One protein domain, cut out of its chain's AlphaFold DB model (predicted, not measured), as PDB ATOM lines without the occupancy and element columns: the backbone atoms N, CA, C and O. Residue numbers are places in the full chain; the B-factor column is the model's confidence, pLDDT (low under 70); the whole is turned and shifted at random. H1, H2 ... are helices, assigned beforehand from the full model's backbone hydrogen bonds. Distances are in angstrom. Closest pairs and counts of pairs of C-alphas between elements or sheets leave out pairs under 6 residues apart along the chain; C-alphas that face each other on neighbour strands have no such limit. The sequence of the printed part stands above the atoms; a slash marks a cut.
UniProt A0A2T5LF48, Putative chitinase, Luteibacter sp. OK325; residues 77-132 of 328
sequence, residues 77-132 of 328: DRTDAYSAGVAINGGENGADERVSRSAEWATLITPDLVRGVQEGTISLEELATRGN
ATOM      1  N   ASP A  77      40.614  41.575  -8.468       83.12
ATOM      2  CA  ASP A  77      41.736  42.273  -9.104       83.12
ATOM      3  C   ASP A  77      41.427  42.653 -10.559       83.12
ATOM      4  O   ASP A  77      42.207  43.329 -11.222       83.12
ATOM      5  N   ARG A  78      40.273  42.237 -11.091       85.06
ATOM      6  CA  ARG A  78      39.909  42.394 -12.511       85.06
ATOM      7  C   ARG A  78      39.762  43.838 -12.975       85.06
ATOM      8  O   ARG A  78      39.865  44.098 -14.171       85.06
ATOM      9  N   THR A  79      39.487  44.752 -12.052       80.62
ATOM     10  CA  THR A  79      39.384  46.193 -12.324       80.62
ATOM     11  C   THR A  79      40.671  46.947 -12.013       80.62
ATOM     12  O   THR A  79      40.750  48.138 -12.300       80.62
ATOM     13  N   ASP A  80      41.668  46.278 -11.435       81.00
ATOM     14  CA  ASP A  80      42.984  46.840 -11.168       81.00
ATOM     15  C   ASP A  80      43.988  46.292 -12.188       81.00
ATOM     16  O   ASP A  80      44.452  45.154 -12.107       81.00
ATOM     17  N   ALA A  81      44.336  47.123 -13.170       77.62
ATOM     18  CA  ALA A  81      45.256  46.754 -14.241       77.62
ATOM     19  C   ALA A  81      46.645  46.342 -13.723       77.62
ATOM     20  O   ALA A  81      47.310  45.517 -14.357       77.62
ATOM     21  N   TYR A  82      47.069  46.881 -12.575       76.25
ATOM     22  CA  TYR A  82      48.335  46.520 -11.951       76.25
ATOM     23  C   TYR A  82      48.272  45.093 -11.409       76.25
ATOM     24  O   TYR A  82      49.018  44.221 -11.863       76.25
ATOM     25  N   SER A  83      47.322  44.836 -10.506       71.44
ATOM     26  CA  SER A  83      47.141  43.531  -9.862       71.44
ATOM     27  C   SER A  83      46.828  42.428 -10.878       71.44
ATOM     28  O   SER A  83      47.444  41.360 -10.849       71.44
ATOM     29  N   ALA A  84      45.972  42.712 -11.865       83.62
ATOM     30  CA  ALA A  84      45.721  41.805 -12.983       83.62
ATOM     31  C   ALA A  84      46.995  41.517 -13.796       83.62
ATOM     32  O   ALA A  84      47.264  40.371 -14.161       83.62
ATOM     33  N   GLY A  85      47.808  42.544 -14.062       80.12
ATOM     34  CA  GLY A  85      49.080  42.411 -14.761       80.12
ATOM     35  C   GLY A  85      50.092  41.545 -14.007       80.12
ATOM     36  O   GLY A  85      50.740  40.698 -14.626       80.12
ATOM     37  N   VAL A  86      50.203  41.719 -12.688       76.62
ATOM     38  CA  VAL A  86      51.073  40.911 -11.817       76.62
ATOM     39  C   VAL A  86      50.612  39.453 -11.786       76.62
ATOM     40  O   VAL A  86      51.435  38.554 -11.958       76.62
ATOM     41  N   ALA A  87      49.306  39.201 -11.667       82.12
ATOM     42  CA  ALA A  87      48.743  37.849 -11.666       82.12
ATOM     43  C   ALA A  87      49.011  37.080 -12.979       82.12
ATOM     44  O   ALA A  87      49.214  35.864 -12.978       82.12
ATOM     45  N   ILE A  88      49.053  37.794 -14.108       82.44
ATOM     46  CA  ILE A  88      49.339  37.225 -15.433       82.44
ATOM     47  C   ILE A  88      50.830  36.936 -15.623       82.44
ATOM     48  O   ILE A  88      51.178  35.874 -16.141       82.44
ATOM     49  N   ASN A  89      51.697  37.874 -15.230       75.62
ATOM     50  CA  ASN A  89      53.129  37.836 -15.546       75.62
ATOM     51  C   ASN A  89      53.994  37.232 -14.429       75.62
ATOM     52  O   ASN A  89      55.179  36.993 -14.642       75.62
ATOM     53  N   GLY A  90      53.425  36.991 -13.243       66.31
ATOM     54  CA  GLY A  90      54.165  36.510 -12.075       66.31
ATOM     55  C   GLY A  90      55.144  37.540 -11.500       66.31
ATOM     56  O   GLY A  90      56.074  37.160 -10.795       66.31
ATOM     57  N   GLY A  91      54.963  38.826 -11.825       66.69
ATOM     58  CA  GLY A  91      55.841  39.921 -11.417       66.69
ATOM     59  C   GLY A  91      55.488  41.256 -12.083       66.69
ATOM     60  O   GLY A  91      54.554  41.351 -12.879       66.69
ATOM     61  N   GLU A  92      56.257  42.292 -11.757       60.72
ATOM     62  CA  GLU A  92      55.950  43.696 -12.083       60.72
ATOM     63  C   GLU A  92      56.531  44.163 -13.429       60.72
ATOM     64  O   GLU A  92      56.289  45.287 -13.859       60.72
ATOM     65  N   ASN A  93      57.256  43.296 -14.144       55.28
ATOM     66  CA  ASN A  93      57.880  43.622 -15.431       55.28
ATOM     67  C   ASN A  93      56.848  44.208 -16.404       55.28
ATOM     68  O   ASN A  93      55.892  43.517 -16.755       55.28
ATOM     69  N   GLY A  94      57.020  45.465 -16.826       58.06
ATOM     70  CA  GLY A  94      56.099  46.170 -17.729       58.06
ATOM     71  C   GLY A  94      54.740  46.547 -17.119       58.06
ATOM     72  O   GLY A  94      53.791  46.783 -17.866       58.06
ATOM     73  N   ALA A  95      54.600  46.560 -15.787       59.75
ATOM     74  CA  ALA A  95      53.340  46.898 -15.121       59.75
ATOM     75  C   ALA A  95      52.880  48.331 -15.431       59.75
ATOM     76  O   ALA A  95      51.703  48.519 -15.732       59.75
ATOM     77  N   ASP A  96      53.797  49.302 -15.463       51.16
ATOM     78  CA  ASP A  96      53.482  50.700 -15.787       51.16
ATOM     79  C   ASP A  96      52.870  50.850 -17.186       51.16
ATOM     80  O   ASP A  96      51.823  51.478 -17.345       51.16
ATOM     81  N   GLU A  97      53.466  50.212 -18.202       59.44
ATOM     82  CA  GLU A  97      52.939  50.245 -19.571       59.44
ATOM     83  C   GLU A  97      51.549  49.599 -19.638       59.44
ATOM     84  O   GLU A  97      50.642  50.134 -20.278       59.44
ATOM     85  N   ARG A  98      51.343  48.473 -18.940       74.38
ATOM     86  CA  ARG A  98      50.031  47.809 -18.880       74.38
ATOM     87  C   ARG A  98      48.971  48.678 -18.215       74.38
ATOM     88  O   ARG A  98      47.841  48.704 -18.696       74.38
ATOM     89  N   VAL A  99      49.316  49.384 -17.140       70.38
ATOM     90  CA  VAL A  99      48.400  50.296 -16.445       70.38
ATOM     91  C   VAL A  99      48.075  51.500 -17.326       70.38
ATOM     92  O   VAL A  99      46.895  51.796 -17.509       70.38
ATOM     93  N   SER A 100      49.084  52.140 -17.930       62.44
ATOM     94  CA  SER A 100      48.889  53.285 -18.831       62.44
ATOM     95  C   SER A 100      48.007  52.910 -20.016       62.44
ATOM     96  O   SER A 100      46.978  53.543 -20.250       62.44
ATOM     97  N   ARG A 101      48.338  51.812 -20.710       68.88
ATOM     98  CA  ARG A 101      47.522  51.335 -21.828       68.88
ATOM     99  C   ARG A 101      46.115  50.980 -21.366       68.88
ATOM    100  O   ARG A 101      45.164  51.353 -22.034       68.88
ATOM    101  N   SER A 102      45.947  50.291 -20.237       74.62
ATOM    102  CA  SER A 102      44.610  49.954 -19.730       74.62
ATOM    103  C   SER A 102      43.762  51.205 -19.471       74.62
ATOM    104  O   SER A 102      42.589  51.234 -19.839       74.62
ATOM    105  N   ALA A 103      44.357  52.263 -18.913       71.25
ATOM    106  CA  ALA A 103      43.682  53.541 -18.711       71.25
ATOM    107  C   ALA A 103      43.278  54.198 -20.041       71.25
ATOM    108  O   ALA A 103      42.138  54.638 -20.177       71.25
ATOM    109  N   GLU A 104      44.162  54.204 -21.043       73.00
ATOM    110  CA  GLU A 104      43.850  54.684 -22.397       73.00
ATOM    111  C   GLU A 104      42.700  53.881 -23.022       73.00
ATOM    112  O   GLU A 104      41.690  54.450 -23.442       73.00
ATOM    113  N   TRP A 105      42.794  52.549 -23.009       73.88
ATOM    114  CA  TRP A 105      41.758  51.656 -23.525       73.88
ATOM    115  C   TRP A 105      40.429  51.811 -22.785       73.88
ATOM    116  O   TRP A 105      39.387  51.696 -23.418       73.88
ATOM    117  N   ALA A 106      40.424  52.127 -21.489       75.12
ATOM    118  CA  ALA A 106      39.194  52.380 -20.740       75.12
ATOM    119  C   ALA A 106      38.455  53.645 -21.212       75.12
ATOM    120  O   ALA A 106      37.234  53.725 -21.077       75.12
ATOM    121  N   THR A 107      39.162  54.619 -21.801       75.44
ATOM    122  CA  THR A 107      38.519  55.785 -22.435       75.44
ATOM    123  C   THR A 107      37.904  55.448 -23.791       75.44
ATOM    124  O   THR A 107      36.893  56.032 -24.176       75.44
ATOM    125  N   LEU A 108      38.489  54.479 -24.500       73.56
ATOM    126  CA  LEU A 108      38.055  54.050 -25.828       73.56
ATOM    127  C   LEU A 108      36.925  53.011 -25.745       73.56
ATOM    128  O   LEU A 108      35.924  53.119 -26.451       73.56
ATOM    129  N   ILE A 109      37.053  52.024 -24.855       80.75
ATOM    130  CA  ILE A 109      36.110  50.920 -24.638       80.75
ATOM    131  C   ILE A 109      35.048  51.339 -23.617       80.75
ATOM    132  O   ILE A 109      35.001  50.869 -22.481       80.75
ATOM    133  N   THR A 110      34.172  52.248 -24.033       81.69
ATOM    134  CA  THR A 110      33.063  52.715 -23.196       81.69
ATOM    135  C   THR A 110      31.920  51.690 -23.139       81.69
ATOM    136  O   THR A 110      31.760  50.886 -24.065       81.69
ATOM    137  N   PRO A 111      31.056  51.723 -22.103       82.75
ATOM    138  CA  PRO A 111      29.850  50.890 -22.057       82.75
ATOM    139  C   PRO A 111      28.953  51.051 -23.292       82.75
ATOM    140  O   PRO A 111      28.331  50.089 -23.737       82.75
ATOM    141  N   ASP A 112      28.921  52.252 -23.870       82.25
ATOM    142  CA  ASP A 112      28.153  52.556 -25.077       82.25
ATOM    143  C   ASP A 112      28.763  51.913 -26.320       82.25
ATOM    144  O   ASP A 112      28.026  51.345 -27.124       82.25
ATOM    145  N   LEU A 113      30.095  51.928 -26.450       81.44
ATOM    146  CA  LEU A 113      30.789  51.211 -27.521       81.44
ATOM    147  C   LEU A 113      30.523  49.704 -27.424       81.44
ATOM    148  O   LEU A 113      30.151  49.080 -28.415       81.44
ATOM    149  N   VAL A 114      30.666  49.126 -26.227       83.50
ATOM    150  CA  VAL A 114      30.430  47.691 -25.992       83.50
ATOM    151  C   VAL A 114      28.991  47.312 -26.335       83.50
ATOM    152  O   VAL A 114      28.763  46.336 -27.049       83.50
ATOM    153  N   ARG A 115      28.020  48.101 -25.870       86.94
ATOM    154  CA  ARG A 115      26.603  47.908 -26.183       86.94
ATOM    155  C   ARG A 115      26.332  48.037 -27.681       86.94
ATOM    156  O   ARG A 115      25.635  47.194 -28.233       86.94
ATOM    157  N   GLY A 116      26.931  49.020 -28.349       85.44
ATOM    158  CA  GLY A 116      26.763  49.212 -29.787       85.44
ATOM    159  C   GLY A 116      27.289  48.040 -30.620       85.44
ATOM    160  O   GLY A 116      26.645  47.618 -31.578       85.44
ATOM    161  N   VAL A 117      28.413  47.443 -30.212       85.50
ATOM    162  CA  VAL A 117      28.930  46.208 -30.827       85.50
ATOM    163  C   VAL A 117      27.988  45.024 -30.566       85.50
ATOM    164  O   VAL A 117      27.693  44.266 -31.485       85.50
ATOM    165  N   GLN A 118      27.478  44.868 -29.338       85.19
ATOM    166  CA  GLN A 118      26.559  43.774 -28.980       85.19
ATOM    167  C   GLN A 118      25.214  43.851 -29.711       85.19
ATOM    168  O   GLN A 118      24.668  42.826 -30.110       85.19
ATOM    169  N   GLU A 119      24.687  45.060 -29.891       91.25
ATOM    170  CA  GLU A 119      23.426  45.323 -30.591       91.25
ATOM    171  C   GLU A 119      23.600  45.360 -32.122       91.25
ATOM    172  O   GLU A 119      22.615  45.467 -32.851       91.25
ATOM    173  N   GLY A 120      24.841  45.267 -32.619       88.44
ATOM    174  CA  GLY A 120      25.166  45.316 -34.045       88.44
ATOM    175  C   GLY A 120      25.012  46.702 -34.678       88.44
ATOM    176  O   GLY A 120      24.966  46.812 -35.902       88.44
ATOM    177  N   THR A 121      24.921  47.760 -33.869       90.12
ATOM    178  CA  THR A 121      24.840  49.152 -34.341       90.12
ATOM    179  C   THR A 121      26.209  49.736 -34.690       90.12
ATOM    180  O   THR A 121      26.270  50.710 -35.435       90.12
ATOM    181  N   ILE A 122      27.295  49.120 -34.208       81.94
ATOM    182  CA  ILE A 122      28.682  49.423 -34.582       81.94
ATOM    183  C   ILE A 122      29.267  48.202 -35.293       81.94
ATOM    184  O   ILE A 122      29.293  47.101 -34.737       81.94
ATOM    185  N   SER A 123      29.734  48.389 -36.528       84.38
ATOM    186  CA  SER A 123      30.325  47.305 -37.323       84.38
ATOM    187  C   SER A 123      31.763  46.982 -36.887       84.38
ATOM    188  O   SER A 123      32.455  47.819 -36.308       84.38
ATOM    189  N   LEU A 124      32.253  45.778 -37.208       71.94
ATOM    190  CA  LEU A 124      33.649  45.392 -36.945       71.94
ATOM    191  C   LEU A 124      34.660  46.267 -37.704       71.94
ATOM    192  O   LEU A 124      35.743  46.525 -37.194       71.94
ATOM    193  N   GLU A 125      34.303  46.743 -38.898       74.31
ATOM    194  CA  GLU A 125      35.132  47.650 -39.699       74.31
ATOM    195  C   GLU A 125      35.223  49.042 -39.059       74.31
ATOM    196  O   GLU A 125      36.306  49.615 -38.927       74.31
ATOM    197  N   GLU A 126      34.097  49.554 -38.564       74.25
ATOM    198  CA  GLU A 126      34.057  50.806 -37.811       74.25
ATOM    199  C   GLU A 126      34.847  50.698 -36.497       74.25
ATOM    200  O   GLU A 126      35.620  51.595 -36.158       74.25
ATOM    201  N   LEU A 127      34.722  49.573 -35.789       74.94
ATOM    202  CA  LEU A 127      35.494  49.291 -34.579       74.94
ATOM    203  C   LEU A 127      37.001  49.203 -34.871       74.94
ATOM    204  O   LEU A 127      37.804  49.774 -34.135       74.94
ATOM    205  N   ALA A 128      37.389  48.532 -35.958       68.25
ATOM    206  CA  ALA A 128      38.783  48.411 -36.377       68.25
ATOM    207  C   ALA A 128      39.384  49.763 -36.780       68.25
ATOM    208  O   ALA A 128      40.555  50.012 -36.513       68.25
ATOM    209  N   THR A 129      38.592  50.654 -37.378       70.31
ATOM    210  CA  THR A 129      39.039  52.012 -37.720       70.31
ATOM    211  C   THR A 129      39.297  52.822 -36.448       70.31
ATOM    212  O   THR A 129      40.369  53.398 -36.292       70.31
ATOM    213  N   ARG A 130      38.384  52.760 -35.469       67.38
ATOM    214  CA  ARG A 130      38.535  53.428 -34.162       67.38
ATOM    215  C   ARG A 130      39.723  52.915 -33.337       67.38
ATOM    216  O   ARG A 130      40.276  53.669 -32.550       67.38
ATOM    217  N   GLY A 131      40.108  51.647 -33.501       57.19
ATOM    218  CA  GLY A 131      41.276  51.053 -32.836       57.19
ATOM    219  C   GLY A 131      42.619  51.297 -33.542       57.19
ATOM    220  O   GLY A 131      43.658  51.065 -32.931       57.19
ATOM    221  N   ASN A 132      42.605  51.745 -34.805       47.78
ATOM    222  CA  ASN A 132      43.797  51.950 -35.640       47.78
ATOM    223  C   ASN A 132      44.084  53.426 -35.965       47.78
ATOM    224  O   ASN A 132      45.105  53.719 -36.591       47.78
TER     225      ASN A 132
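This is residues 77 to 132 of the 328 residues of the protein "Putative chitinase" of Luteibacter sp. OK325 (UniProt A0A2T5LF48). Look first for one long helix, H2, that runs along much of the length of a loose, open chain of helices, with H1 packed on it at a steep angle at one end. Beyond its other end, H3 and H4 make a loose V, with H4 folding back. The printed part has 56 residues with four named helices, in the order H1, H2, H3, H4, and no named strand; its class is all helix. It is loose, with a radius of gyration of the C-alphas of 14.0 A, and elongated, spanning 39 by 22 by 16 A.

Begin with H2, residues 95 to 108. H1, residues 81 to 89, touches it, and their closest C-alphas, those of Ala 81 and Val 99, are 5.2 A apart. These two run opposite ways at a steep tilt of 54 degrees. H3, residues 111 to 118, and H2 meet only through their link. H4, residues 124 to 132, is close to H3 but not clearly touching: the closest C-alphas, those of Val 117 and Leu 124, are 7.8 A apart. They run opposite ways at a steep tilt of 40 degrees. H4 is only just apart from H2, at 8.3 A, while H1 is apart from H3 and H4. In H1, H2, H3 and H4 every O i to N i+4 pair is within hydrogen-bond range.

Find C-alpha 95 at (53.340, 46.898, -15.121); from there H2 runs 20.0 A to C-alpha 108 at (38.055, 54.050, -25.828). H1, residues 81 to 89, measures 12.0 A, H3, residues 111 to 118, 10.5 A, and H4, residues 124 to 132, 12.2 A, ending at C-alpha 132 at (43.797, 51.950, -35.640).

The two C-alphas farthest apart, those of Gly 91 and Thr 121, are 39.6 A apart. The printed part has no cut, and its three links between helices are tight. In the B-factor column, the mean pLDDT of the printed part is 74.7; look for values under 70 at residues 90 to 97, 100 to 101, 128 and 130 to 132.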